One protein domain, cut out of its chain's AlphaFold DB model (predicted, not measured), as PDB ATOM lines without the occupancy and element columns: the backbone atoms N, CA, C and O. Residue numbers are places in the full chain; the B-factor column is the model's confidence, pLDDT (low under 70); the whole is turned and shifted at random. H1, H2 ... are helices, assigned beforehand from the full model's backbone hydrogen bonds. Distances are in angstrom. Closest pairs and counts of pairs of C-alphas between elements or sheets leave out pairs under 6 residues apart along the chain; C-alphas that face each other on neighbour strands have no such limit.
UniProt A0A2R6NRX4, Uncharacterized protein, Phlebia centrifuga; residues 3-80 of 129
ATOM      1  N   SER A   3     115.245 104.851  30.920       56.06
ATOM      2  CA  SER A   3     114.987 104.665  32.358       56.06
ATOM      3  C   SER A   3     115.129 105.954  33.192       56.06
ATOM      4  O   SER A   3     114.336 106.180  34.100       56.06
ATOM      5  N   ILE A   4     116.072 106.843  32.857       57.91
ATOM      6  CA  ILE A   4     116.362 108.054  33.654       57.91
ATOM      7  C   ILE A   4     115.239 109.104  33.550       57.91
ATOM      8  O   ILE A   4     114.969 109.813  34.517       57.91
ATOM      9  N   ALA A   5     114.559 109.205  32.403       58.88
ATOM     10  CA  ALA A   5     113.473 110.171  32.199       58.88
ATOM     11  C   ALA A   5     112.182 109.765  32.933       58.88
ATOM     12  O   ALA A   5     111.496 110.616  33.490       58.88
ATOM     13  N   ILE A   6     111.899 108.464  33.001       60.22
ATOM     14  CA  ILE A   6     110.741 107.901  33.708       60.22
ATOM     15  C   ILE A   6     110.842 108.097  35.227       60.22
ATOM     16  O   ILE A   6     109.845 108.400  35.882       60.22
ATOM     17  N   PHE A   7     112.048 108.004  35.797       56.34
ATOM     18  CA  PHE A   7     112.256 108.268  37.225       56.34
ATOM     19  C   PHE A   7     112.115 109.743  37.605       56.34
ATOM     20  O   PHE A   7     111.895 110.037  38.775       56.34
ATOM     21  N   LYS A   8     112.184 110.677  36.646       58.69
ATOM     22  CA  LYS A   8     111.881 112.091  36.916       58.69
ATOM     23  C   LYS A   8     110.386 112.367  37.076       58.69
ATOM     24  O   LYS A   8     110.033 113.359  37.703       58.69
ATOM     25  N   THR A   9     109.520 111.521  36.519       59.06
ATOM     26  CA  THR A   9     108.057 111.673  36.594       59.06
ATOM     27  C   THR A   9     107.403 110.731  37.610       59.06
ATOM     28  O   THR A   9     106.238 110.923  37.943       59.06
ATOM     29  N   ALA A  10     108.125 109.717  38.103       56.75
ATOM     30  CA  ALA A  10     107.633 108.768  39.101       56.75
ATOM     31  C   ALA A  10     108.099 109.149  40.524       56.75
ATOM     32  O   ALA A  10     109.280 109.437  40.720       56.75
ATOM     33  N   PRO A  11     107.221 109.119  41.546       57.09
ATOM     34  CA  PRO A  11     107.623 109.333  42.935       57.09
ATOM     35  C   PRO A  11     108.597 108.241  43.410       57.09
ATOM     36  O   PRO A  11     108.453 107.066  43.067       57.09
ATOM     37  N   VAL A  12     109.572 108.623  44.243       54.59
ATOM     38  CA  VAL A  12     110.705 107.775  44.685       54.59
ATOM     39  C   VAL A  12     110.296 106.443  45.328       54.59
ATOM     40  O   VAL A  12     111.035 105.470  45.236       54.59
ATOM     41  N   HIS A  13     109.096 106.363  45.908       58.16
ATOM     42  CA  HIS A  13     108.546 105.145  46.515       58.16
ATOM     43  C   HIS A  13     108.056 104.096  45.489       58.16
ATOM     44  O   HIS A  13     107.898 102.930  45.823       58.16
ATOM     45  N   MET A  14     107.826 104.486  44.230       64.56
ATOM     46  CA  MET A  14     107.305 103.612  43.161       64.56
ATOM     47  C   MET A  14     108.294 103.439  42.000       64.56
ATOM     48  O   MET A  14     108.000 102.731  41.036       64.56
ATOM     49  N   ALA A  15     109.475 104.063  42.080       65.31
ATOM     50  CA  ALA A  15     110.488 104.013  41.032       65.31
ATOM     51  C   ALA A  15     110.852 102.563  40.664       65.31
ATOM     52  O   ALA A  15     110.838 102.206  39.491       65.31
ATOM     53  N   GLY A  16     111.060 101.686  41.650       71.75
ATOM     54  CA  GLY A  16     111.358 100.271  41.400       71.75
ATOM     55  C   GLY A  16     110.313  99.564  40.526       71.75
ATOM     56  O   GLY A  16     110.652  98.951  39.514       71.75
ATOM     57  N   THR A  17     109.033  99.724  40.864       78.12
ATOM     58  CA  THR A  17     107.907  99.105  40.147       78.12
ATOM     59  C   THR A  17     107.755  99.656  38.731       78.12
ATOM     60  O   THR A  17     107.612  98.890  37.779       78.12
ATOM     61  N   VAL A  18     107.847 100.979  38.559       76.00
ATOM     62  CA  VAL A  18     107.761 101.615  37.234       76.00
ATOM     63  C   VAL A  18     108.933 101.179  36.343       76.00
ATOM     64  O   VAL A  18     108.744 100.908  35.156       76.00
ATOM     65  N   GLY A  19     110.132 101.038  36.916       75.81
ATOM     66  CA  GLY A  19     111.306 100.521  36.215       75.81
ATOM     67  C   GLY A  19     111.133  99.070  35.753       75.81
ATOM     68  O   GLY A  19     111.479  98.750  34.613       75.81
ATOM     69  N   ALA A  20     110.565  98.206  36.596       82.06
ATOM     70  CA  ALA A  20     110.287  96.815  36.243       82.06
ATOM     71  C   ALA A  20     109.247  96.704  35.116       82.06
ATOM     72  O   ALA A  20     109.477  95.995  34.138       82.06
ATOM     73  N   ILE A  21     108.147  97.462  35.201       85.62
ATOM     74  CA  ILE A  21     107.101  97.490  34.167       85.62
ATOM     75  C   ILE A  21     107.669  97.988  32.839       85.62
ATOM     76  O   ILE A  21     107.416  97.384  31.800       85.62
ATOM     77  N   PHE A  22     108.473  99.053  32.860       81.81
ATOM     78  CA  PHE A  22     109.068  99.602  31.646       81.81
ATOM     79  C   PHE A  22     110.012  98.603  30.961       81.81
ATOM     80  O   PHE A  22     109.903  98.365  29.759       81.81
ATOM     81  N   ASN A  23     110.909  97.971  31.722       84.06
ATOM     82  CA  ASN A  23     111.815  96.963  31.168       84.06
ATOM     83  C   ASN A  23     111.069  95.704  30.700       84.06
ATOM     84  O   ASN A  23     111.441  95.123  29.679       84.06
ATOM     85  N   GLY A  24     110.009  95.299  31.406       86.44
ATOM     86  CA  GLY A  24     109.144  94.194  30.995       86.44
ATOM     87  C   GLY A  24     108.405  94.495  29.692       86.44
ATOM     88  O   GLY A  24     108.411  93.676  28.776       86.44
ATOM     89  N   ALA A  25     107.844  95.699  29.564       87.06
ATOM     90  CA  ALA A  25     107.170  96.150  28.353       87.06
ATOM     91  C   ALA A  25     108.121  96.214  27.148       87.06
ATOM     92  O   ALA A  25     107.741  95.794  26.060       87.06
ATOM     93  N   LEU A  26     109.366  96.672  27.328       86.44
ATOM     94  CA  LEU A  26     110.361  96.695  26.248       86.44
ATOM     95  C   LEU A  26     110.773  95.292  25.789       86.44
ATOM     96  O   LEU A  26     110.890  95.047  24.585       86.44
ATOM     97  N   GLN A  27     110.989  94.371  26.731       89.88
ATOM     98  CA  GLN A  27     111.309  92.982  26.399       89.88
ATOM     99  C   GLN A  27     110.151  92.314  25.659       89.88
ATOM    100  O   GLN A  27     110.354  91.714  24.604       89.88
ATOM    101  N   LEU A  28     108.930  92.484  26.169       90.81
ATOM    102  CA  LEU A  28     107.726  91.963  25.536       90.81
ATOM    103  C   LEU A  28     107.504  92.581  24.150       90.81
ATOM    104  O   LEU A  28     107.253  91.849  23.198       90.81
ATOM    105  N   GLY A  29     107.656  93.899  24.011       87.25
ATOM    106  CA  GLY A  29     107.512  94.597  22.733       87.25
ATOM    107  C   GLY A  29     108.508  94.097  21.687       87.25
ATOM    108  O   GLY A  29     108.127  93.825  20.550       87.25
ATOM    109  N   SER A  30     109.760  93.875  22.094       89.88
ATOM    110  CA  SER A  30     110.790  93.317  21.214       89.88
ATOM    111  C   SER A  30     110.439  91.895  20.764       89.88
ATOM    112  O   SER A  30     110.502  91.591  19.574       89.88
ATOM    113  N   ALA A  31     110.012  91.031  21.691       91.81
ATOM    114  CA  ALA A  31     109.625  89.656  21.376       91.81
ATOM    115  C   ALA A  31     108.410  89.594  20.434       91.81
ATOM    116  O   ALA A  31     108.432  88.878  19.431       91.81
ATOM    117  N   VAL A  32     107.366  90.379  20.724       92.06
ATOM    118  CA  VAL A  32     106.140  90.442  19.917       92.06
ATOM    119  C   VAL A  32     106.427  90.996  18.518       92.06
ATOM    120  O   VAL A  32     105.949  90.430  17.534       92.06
ATOM    121  N   GLY A  33     107.244  92.049  18.405       89.56
ATOM    122  CA  GLY A  33     107.614  92.640  17.117       89.56
ATOM    123  C   GLY A  33     108.354  91.657  16.205       89.56
ATOM    124  O   GLY A  33     107.967  91.471  15.050       89.56
ATOM    125  N   ILE A  34     109.365  90.960  16.735       91.69
ATOM    126  CA  ILE A  34     110.122  89.956  15.969       91.69
ATOM    127  C   ILE A  34     109.234  88.772  15.564       91.69
ATOM    128  O   ILE A  34     109.306  88.316  14.419       91.69
ATOM    129  N   ALA A  35     108.358  88.299  16.456       93.75
ATOM    130  CA  ALA A  35     107.425  87.217  16.144       93.75
ATOM    131  C   ALA A  35     106.459  87.592  15.006       93.75
ATOM    132  O   ALA A  35     106.232  86.792  14.096       93.75
ATOM    133  N   ALA A  36     105.927  88.817  15.020       91.88
ATOM    134  CA  ALA A  36     105.024  89.307  13.982       91.88
ATOM    135  C   ALA A  36     105.718  89.410  12.614       91.88
ATOM    136  O   ALA A  36     105.191  88.907  11.620       91.88
ATOM    137  N   VAL A  37     106.922  89.994  12.568       89.12
ATOM    138  CA  VAL A  37     107.719  90.103  11.334       89.12
ATOM    139  C   VAL A  37     108.034  88.721  10.762       89.12
ATOM    140  O   VAL A  37     107.770  88.474   9.588       89.12
ATOM    141  N   THR A  38     108.500  87.796  11.607       90.50
ATOM    142  CA  THR A  38     108.822  86.417  11.203       90.50
ATOM    143  C   THR A  38     107.587  85.687  10.663       90.50
ATOM    144  O   THR A  38     107.652  84.980   9.657       90.50
ATOM    145  N   SER A  39     106.426  85.871  11.298       89.81
ATOM    146  CA  SER A  39     105.163  85.274  10.847       89.81
ATOM    147  C   SER A  39     104.764  85.763   9.449       89.81
ATOM    148  O   SER A  39     104.347  84.974   8.598       89.81
ATOM    149  N   ILE A  40     104.940  87.057   9.173       87.75
ATOM    150  CA  ILE A  40     104.607  87.650   7.874       87.75
ATOM    151  C   ILE A  40     105.599  87.220   6.800       87.75
ATOM    152  O   ILE A  40     105.166  86.810   5.724       87.75
ATOM    153  N   GLU A  41     106.899  87.266   7.094       86.12
ATOM    154  CA  GLU A  41     107.948  86.824   6.175       86.12
ATOM    155  C   GLU A  41     107.695  85.373   5.744       86.12
ATOM    156  O   GLU A  41     107.469  85.114   4.562       86.12
ATOM    157  N   THR A  42     107.553  84.456   6.705       86.94
ATOM    158  CA  THR A  42     107.294  83.031   6.424       86.94
ATOM    159  C   THR A  42     105.949  82.775   5.730       86.94
ATOM    160  O   THR A  42     105.808  81.826   4.954       86.94
ATOM    161  N   SER A  43     104.925  83.594   5.989       86.62
ATOM    162  CA  SER A  43     103.623  83.503   5.313       86.62
ATOM    163  C   SER A  43     103.712  83.932   3.843       86.62
ATOM    164  O   SER A  43     103.205  83.244   2.952       86.62
ATOM    165  N   VAL A  44     104.404  85.040   3.567       84.62
ATOM    166  CA  VAL A  44     104.580  85.576   2.211       84.62
ATOM    167  C   VAL A  44     105.517  84.696   1.389       84.62
ATOM    168  O   VAL A  44     105.218  84.440   0.220       84.62
ATOM    169  N   GLU A  45     106.585  84.180   1.996       85.38
ATOM    170  CA  GLU A  45     107.500  83.213   1.382       85.38
ATOM    171  C   GLU A  45     106.778  81.931   0.969       85.38
ATOM    172  O   GLU A  45     106.942  81.473  -0.164       85.38
ATOM    173  N   ARG A  46     105.908  81.392   1.839       80.56
ATOM    174  CA  ARG A  46     105.067  80.233   1.501       80.56
ATOM    175  C   ARG A  46     104.156  80.495   0.304       80.56
ATOM    176  O   ARG A  46     103.879  79.570  -0.453       80.56
ATOM    177  N   LYS A  47     103.694  81.734   0.120       79.81
ATOM    178  CA  LYS A  47     102.761  82.101  -0.954       79.81
ATOM    179  C   LYS A  47     103.445  82.446  -2.286       79.81
ATOM    180  O   LYS A  47     102.821  82.269  -3.325       79.81
ATOM    181  N   HIS A  48     104.695  82.919  -2.273       72.94
ATOM    182  CA  HIS A  48     105.385  83.459  -3.460       72.94
ATOM    183  C   HIS A  48     106.613  82.657  -3.927       72.94
ATOM    184  O   HIS A  48     107.379  83.155  -4.748       72.94
ATOM    185  N   GLY A  49     106.785  81.413  -3.469       64.62
ATOM    186  CA  GLY A  49     107.752  80.482  -4.070       64.62
ATOM    187  C   GLY A  49     109.041  80.240  -3.279       64.62
ATOM    188  O   GLY A  49     110.005  79.737  -3.848       64.62
ATOM    189  N   GLY A  50     109.046  80.523  -1.974       65.88
ATOM    190  CA  GLY A  50     110.107  80.108  -1.053       65.88
ATOM    191  C   GLY A  50     111.185  81.157  -0.766       65.88
ATOM    192  O   GLY A  50     111.158  82.279  -1.270       65.88
ATOM    193  N   PHE A  51     112.150  80.755   0.067       64.81
ATOM    194  CA  PHE A  51     113.194  81.592   0.691       64.81
ATOM    195  C   PHE A  51     114.187  82.240  -0.300       64.81
ATOM    196  O   PHE A  51     115.081  82.987   0.086       64.81
ATOM    197  N   THR A  52     114.069  81.930  -1.593       67.12
ATOM    198  CA  THR A  52     114.933  82.453  -2.660       67.12
ATOM    199  C   THR A  52     114.430  83.782  -3.237       67.12
ATOM    200  O   THR A  52     115.177  84.458  -3.944       67.12
ATOM    201  N   GLY A  53     113.186  84.181  -2.938       67.19
ATOM    202  CA  GLY A  53     112.575  85.421  -3.422       67.19
ATOM    203  C   GLY A  53     112.687  86.597  -2.442       67.19
ATOM    204  O   GLY A  53     112.487  86.450  -1.240       67.19
ATOM    205  N   TYR A  54     112.914  87.813  -2.955       74.31
ATOM    206  CA  TYR A  54     112.948  89.048  -2.147       74.31
ATOM    207  C   TYR A  54     111.564  89.486  -1.618       74.31
ATOM    208  O   TYR A  54     111.462  90.350  -0.749       74.31
ATOM    209  N   SER A  55     110.485  88.879  -2.117       74.56
ATOM    210  CA  SER A  55     109.104  89.268  -1.810       74.56
ATOM    211  C   SER A  55     108.750  89.161  -0.322       74.56
ATOM    212  O   SER A  55     108.040  90.028   0.186       74.56
ATOM    213  N   GLY A  56     109.264  88.151   0.394       76.56
ATOM    214  CA  GLY A  56     109.041  87.990   1.840       76.56
ATOM    215  C   GLY A  56     109.679  89.113   2.657       76.56
ATOM    216  O   GLY A  56     109.018  89.764   3.466       76.56
ATOM    217  N   ARG A  57     110.940  89.423   2.346       79.81
ATOM    218  CA  ARG A  57     111.731  90.476   3.002       79.81
ATOM    219  C   ARG A  57     111.171  91.871   2.723       79.81
ATOM    220  O   ARG A  57     111.108  92.705   3.623       79.81
ATOM    221  N   ALA A  58     110.710  92.117   1.495       82.62
ATOM    222  CA  ALA A  58     110.025  93.358   1.146       82.62
ATOM    223  C   ALA A  58     108.713  93.521   1.933       82.62
ATOM    224  O   ALA A  58     108.449  94.599   2.461       82.62
ATOM    225  N   ALA A  59     107.908  92.459   2.055       84.12
ATOM    226  CA  ALA A  59     106.659  92.498   2.814       84.12
ATOM    227  C   ALA A  59     106.890  92.736   4.316       84.12
ATOM    228  O   ALA A  59     106.182  93.540   4.920       84.12
ATOM    229  N   ALA A  60     107.910  92.101   4.897       83.62
ATOM    230  CA  ALA A  60     108.343  92.348   6.270       83.62
ATOM    231  C   ALA A  60     108.746  93.816   6.496       83.62
ATOM    232  O   ALA A  60     108.339  94.432   7.482       83.62
ATOM    233  N   TRP A  61     109.493  94.408   5.560       87.00
ATOM    234  CA  TRP A  61     109.894  95.812   5.639       87.00
ATOM    235  C   TRP A  61     108.702  96.772   5.546       87.00
ATOM    236  O   TRP A  61     108.578  97.682   6.365       87.00
ATOM    237  N   TRP A  62     107.780  96.542   4.607       86.38
ATOM    238  CA  TRP A  62     106.561  97.351   4.497       86.38
ATOM    239  C   TRP A  62     105.661  97.228   5.730       86.38
ATOM    240  O   TRP A  62     105.069  98.217   6.159       86.38
ATOM    241  N   PHE A  63     105.598  96.043   6.339       85.69
ATOM    242  CA  PHE A  63     104.899  95.846   7.604       85.69
ATOM    243  C   PHE A  63     105.538  96.638   8.753       85.69
ATOM    244  O   PHE A  63     104.820  97.306   9.498       85.69
ATOM    245  N   LEU A  64     106.872  96.631   8.861       88.62
ATOM    246  CA  LEU A  64     107.603  97.428   9.852       88.62
ATOM    247  C   LEU A  64     107.335  98.927   9.688       88.62
ATOM    248  O   LEU A  64     107.016  99.603  10.664       88.62
ATOM    249  N   VAL A  65     107.406  99.439   8.455       91.19
ATOM    250  CA  VAL A  65     107.075 100.843   8.156       91.19
ATOM    251  C   VAL A  65     105.630 101.156   8.555       91.19
ATOM    252  O   VAL A  65     105.374 102.208   9.141       91.19
ATOM    253  N   GLY A  66     104.697 100.238   8.292       91.38
ATOM    254  CA  GLY A  66     103.296 100.363   8.688       91.38
ATOM    255  C   GLY A  66     103.111 100.480  10.202       91.38
ATOM    256  O   GLY A  66     102.481 101.433  10.657       91.38
ATOM    257  N   ILE A  67     103.693  99.565  10.985       89.75
ATOM    258  CA  ILE A  67     103.601  99.596  12.456       89.75
ATOM    259  C   ILE A  67     104.208 100.876  13.023       89.75
ATOM    260  O   ILE A  67     103.541 101.557  13.794       89.75
ATOM    261  N   VAL A  68     105.420 101.251  12.603       90.56
ATOM    262  CA  VAL A  68     106.083 102.471  13.098       90.56
ATOM    263  C   VAL A  68     105.259 103.716  12.764       90.56
ATOM    264  O   VAL A  68     105.142 104.628  13.581       90.56
ATOM    265  N   SER A  69     104.637 103.748  11.584       90.75
ATOM    266  CA  SER A  69     103.751 104.848  11.195       90.75
ATOM    267  C   SER A  69     102.484 104.891  12.053       90.75
ATOM    268  O   SER A  69     102.061 105.972  12.452       90.75
ATOM    269  N   ILE A  70     101.889 103.735  12.372       92.44
ATOM    270  CA  ILE A  70     100.724 103.642  13.264       92.44
ATOM    271  C   ILE A  70     101.090 104.088  14.682       92.44
ATOM    272  O   ILE A  70     100.342 104.858  15.275       92.44
ATOM    273  N   GLU A  71     102.236 103.662  15.217       88.31
ATOM    274  CA  GLU A  71     102.727 104.099  16.529       88.31
ATOM    275  C   GLU A  71     102.971 105.611  16.559       88.31
ATOM    276  O   GLU A  71     102.514 106.298  17.473       88.31
ATOM    277  N   ALA A  72     103.621 106.154  15.526       88.62
ATOM    278  CA  ALA A  72     103.844 107.588  15.395       88.62
ATOM    279  C   ALA A  72     102.522 108.364  15.310       88.62
ATOM    280  O   ALA A  72     102.363 109.374  15.992       88.62
ATOM    281  N   LEU A  73     101.550 107.887  14.528       90.25
ATOM    282  CA  LEU A  73     100.217 108.490  14.443       90.25
ATOM    283  C   LEU A  73      99.465 108.406  15.771       90.25
ATOM    284  O   LEU A  73      98.829 109.381  16.164       90.25
ATOM    285  N   ALA A  74      99.551 107.279  16.479       88.12
ATOM    286  CA  ALA A  74      98.954 107.129  17.798       88.12
ATOM    287  C   ALA A  74      99.544 108.153  18.773       88.12
ATOM    288  O   ALA A  74      98.791 108.840  19.456       88.12
ATOM    289  N   VAL A  75     100.866 108.343  18.778       87.44
ATOM    290  CA  VAL A  75     101.490 109.416  19.558       87.44
ATOM    291  C   VAL A  75     100.988 110.778  19.078       87.44
ATOM    292  O   VAL A  75     100.518 111.548  19.892       87.44
ATOM    293  N   VAL A  76     100.970 111.088  17.784       86.31
ATOM    294  CA  VAL A  76     100.507 112.405  17.298       86.31
ATOM    295  C   VAL A  76      99.045 112.704  17.677       86.31
ATOM    296  O   VAL A  76      98.720 113.843  18.003       86.31
ATOM    297  N   ILE A  77      98.164 111.700  17.658       86.75
ATOM    298  CA  ILE A  77      96.734 111.856  17.963       86.75
ATOM    299  C   ILE A  77      96.482 111.894  19.477       86.75
ATOM    300  O   ILE A  77      95.746 112.758  19.957       86.75
ATOM    301  N   PHE A  78      97.062 110.955  20.232       82.56
ATOM    302  CA  PHE A  78      96.815 110.806  21.670       82.56
ATOM    303  C   PHE A  78      97.723 111.688  22.528       82.56
ATOM    304  O   PHE A  78      97.322 112.102  23.614       82.56
ATOM    305  N   TYR A  79      98.911 112.046  22.040       75.94
ATOM    306  CA  TYR A  79      99.813 113.009  22.671       75.94
ATOM    307  C   TYR A  79      99.386 114.442  22.337       75.94
ATOM    308  O   TYR A  79     100.166 115.285  21.893       75.94
ATOM    309  N   ARG A  80      98.109 114.742  22.575       68.69
ATOM    310  CA  ARG A  80      97.646 116.117  22.691       68.69
ATOM    311  C   ARG A  80      97.903 116.529  24.131       68.69
ATOM    312  O   ARG A  80      97.057 116.327  24.998       68.69
TER     313      ARG A  80
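Overview. This is residues 3 to 80 of the 129 residues of an uncharacterized protein of Phlebia centrifuga (UniProt A0A2R6NRX4). Two long helices, H2 and H3, make an open helical hairpin, a V that spreads from the link at residues 49 to 54. Short H1 folds back on the other end of H2, and residues 68 to 80 stick out, away from H2. The printed part has 78 residues with three named helices, H1, H2, H3, and no named strand: all helix, extended, radius of gyration of the C-alphas 17.8 A, spans 56 by 27 by 14 A.

Arrangement. H2, residues 15 to 48, touches H3, residues 55 to 78, with residues 37 to 48 alone; the closest C-alphas, Glu 41 and Gly 56, are 4.6 A apart. This hairpin runs opposite ways at 37 degrees, only just a steep tilt. H1, residues 3 to 9, touches H2; the closest C-alphas, Phe 7 and Ala 15, are 6.0 A apart. Their tilt is steep, 54 degrees, opposite ways. H1 and H3 are apart. In H2 and H3 every O i to N i+4 pair is within hydrogen-bond range; in H1 1 of 3 is, and 2 of 4 O i to N i+3 pairs.

Along the chain. H2 is 49.3 A long from C-alpha 15 at (110.488, 104.013, 41.032); H3 is 34.1 A, ending at C-alpha 78 at (96.815, 110.806, 21.670); H1 is 10.7 A.

Size, cuts and confidence. The C-alphas farthest apart, His 13 and Gly 49, are 56.3 A apart. The printed part has no cut and no long link. pLDDT is under 70 at residues 3 to 15, 49 to 53 and 80.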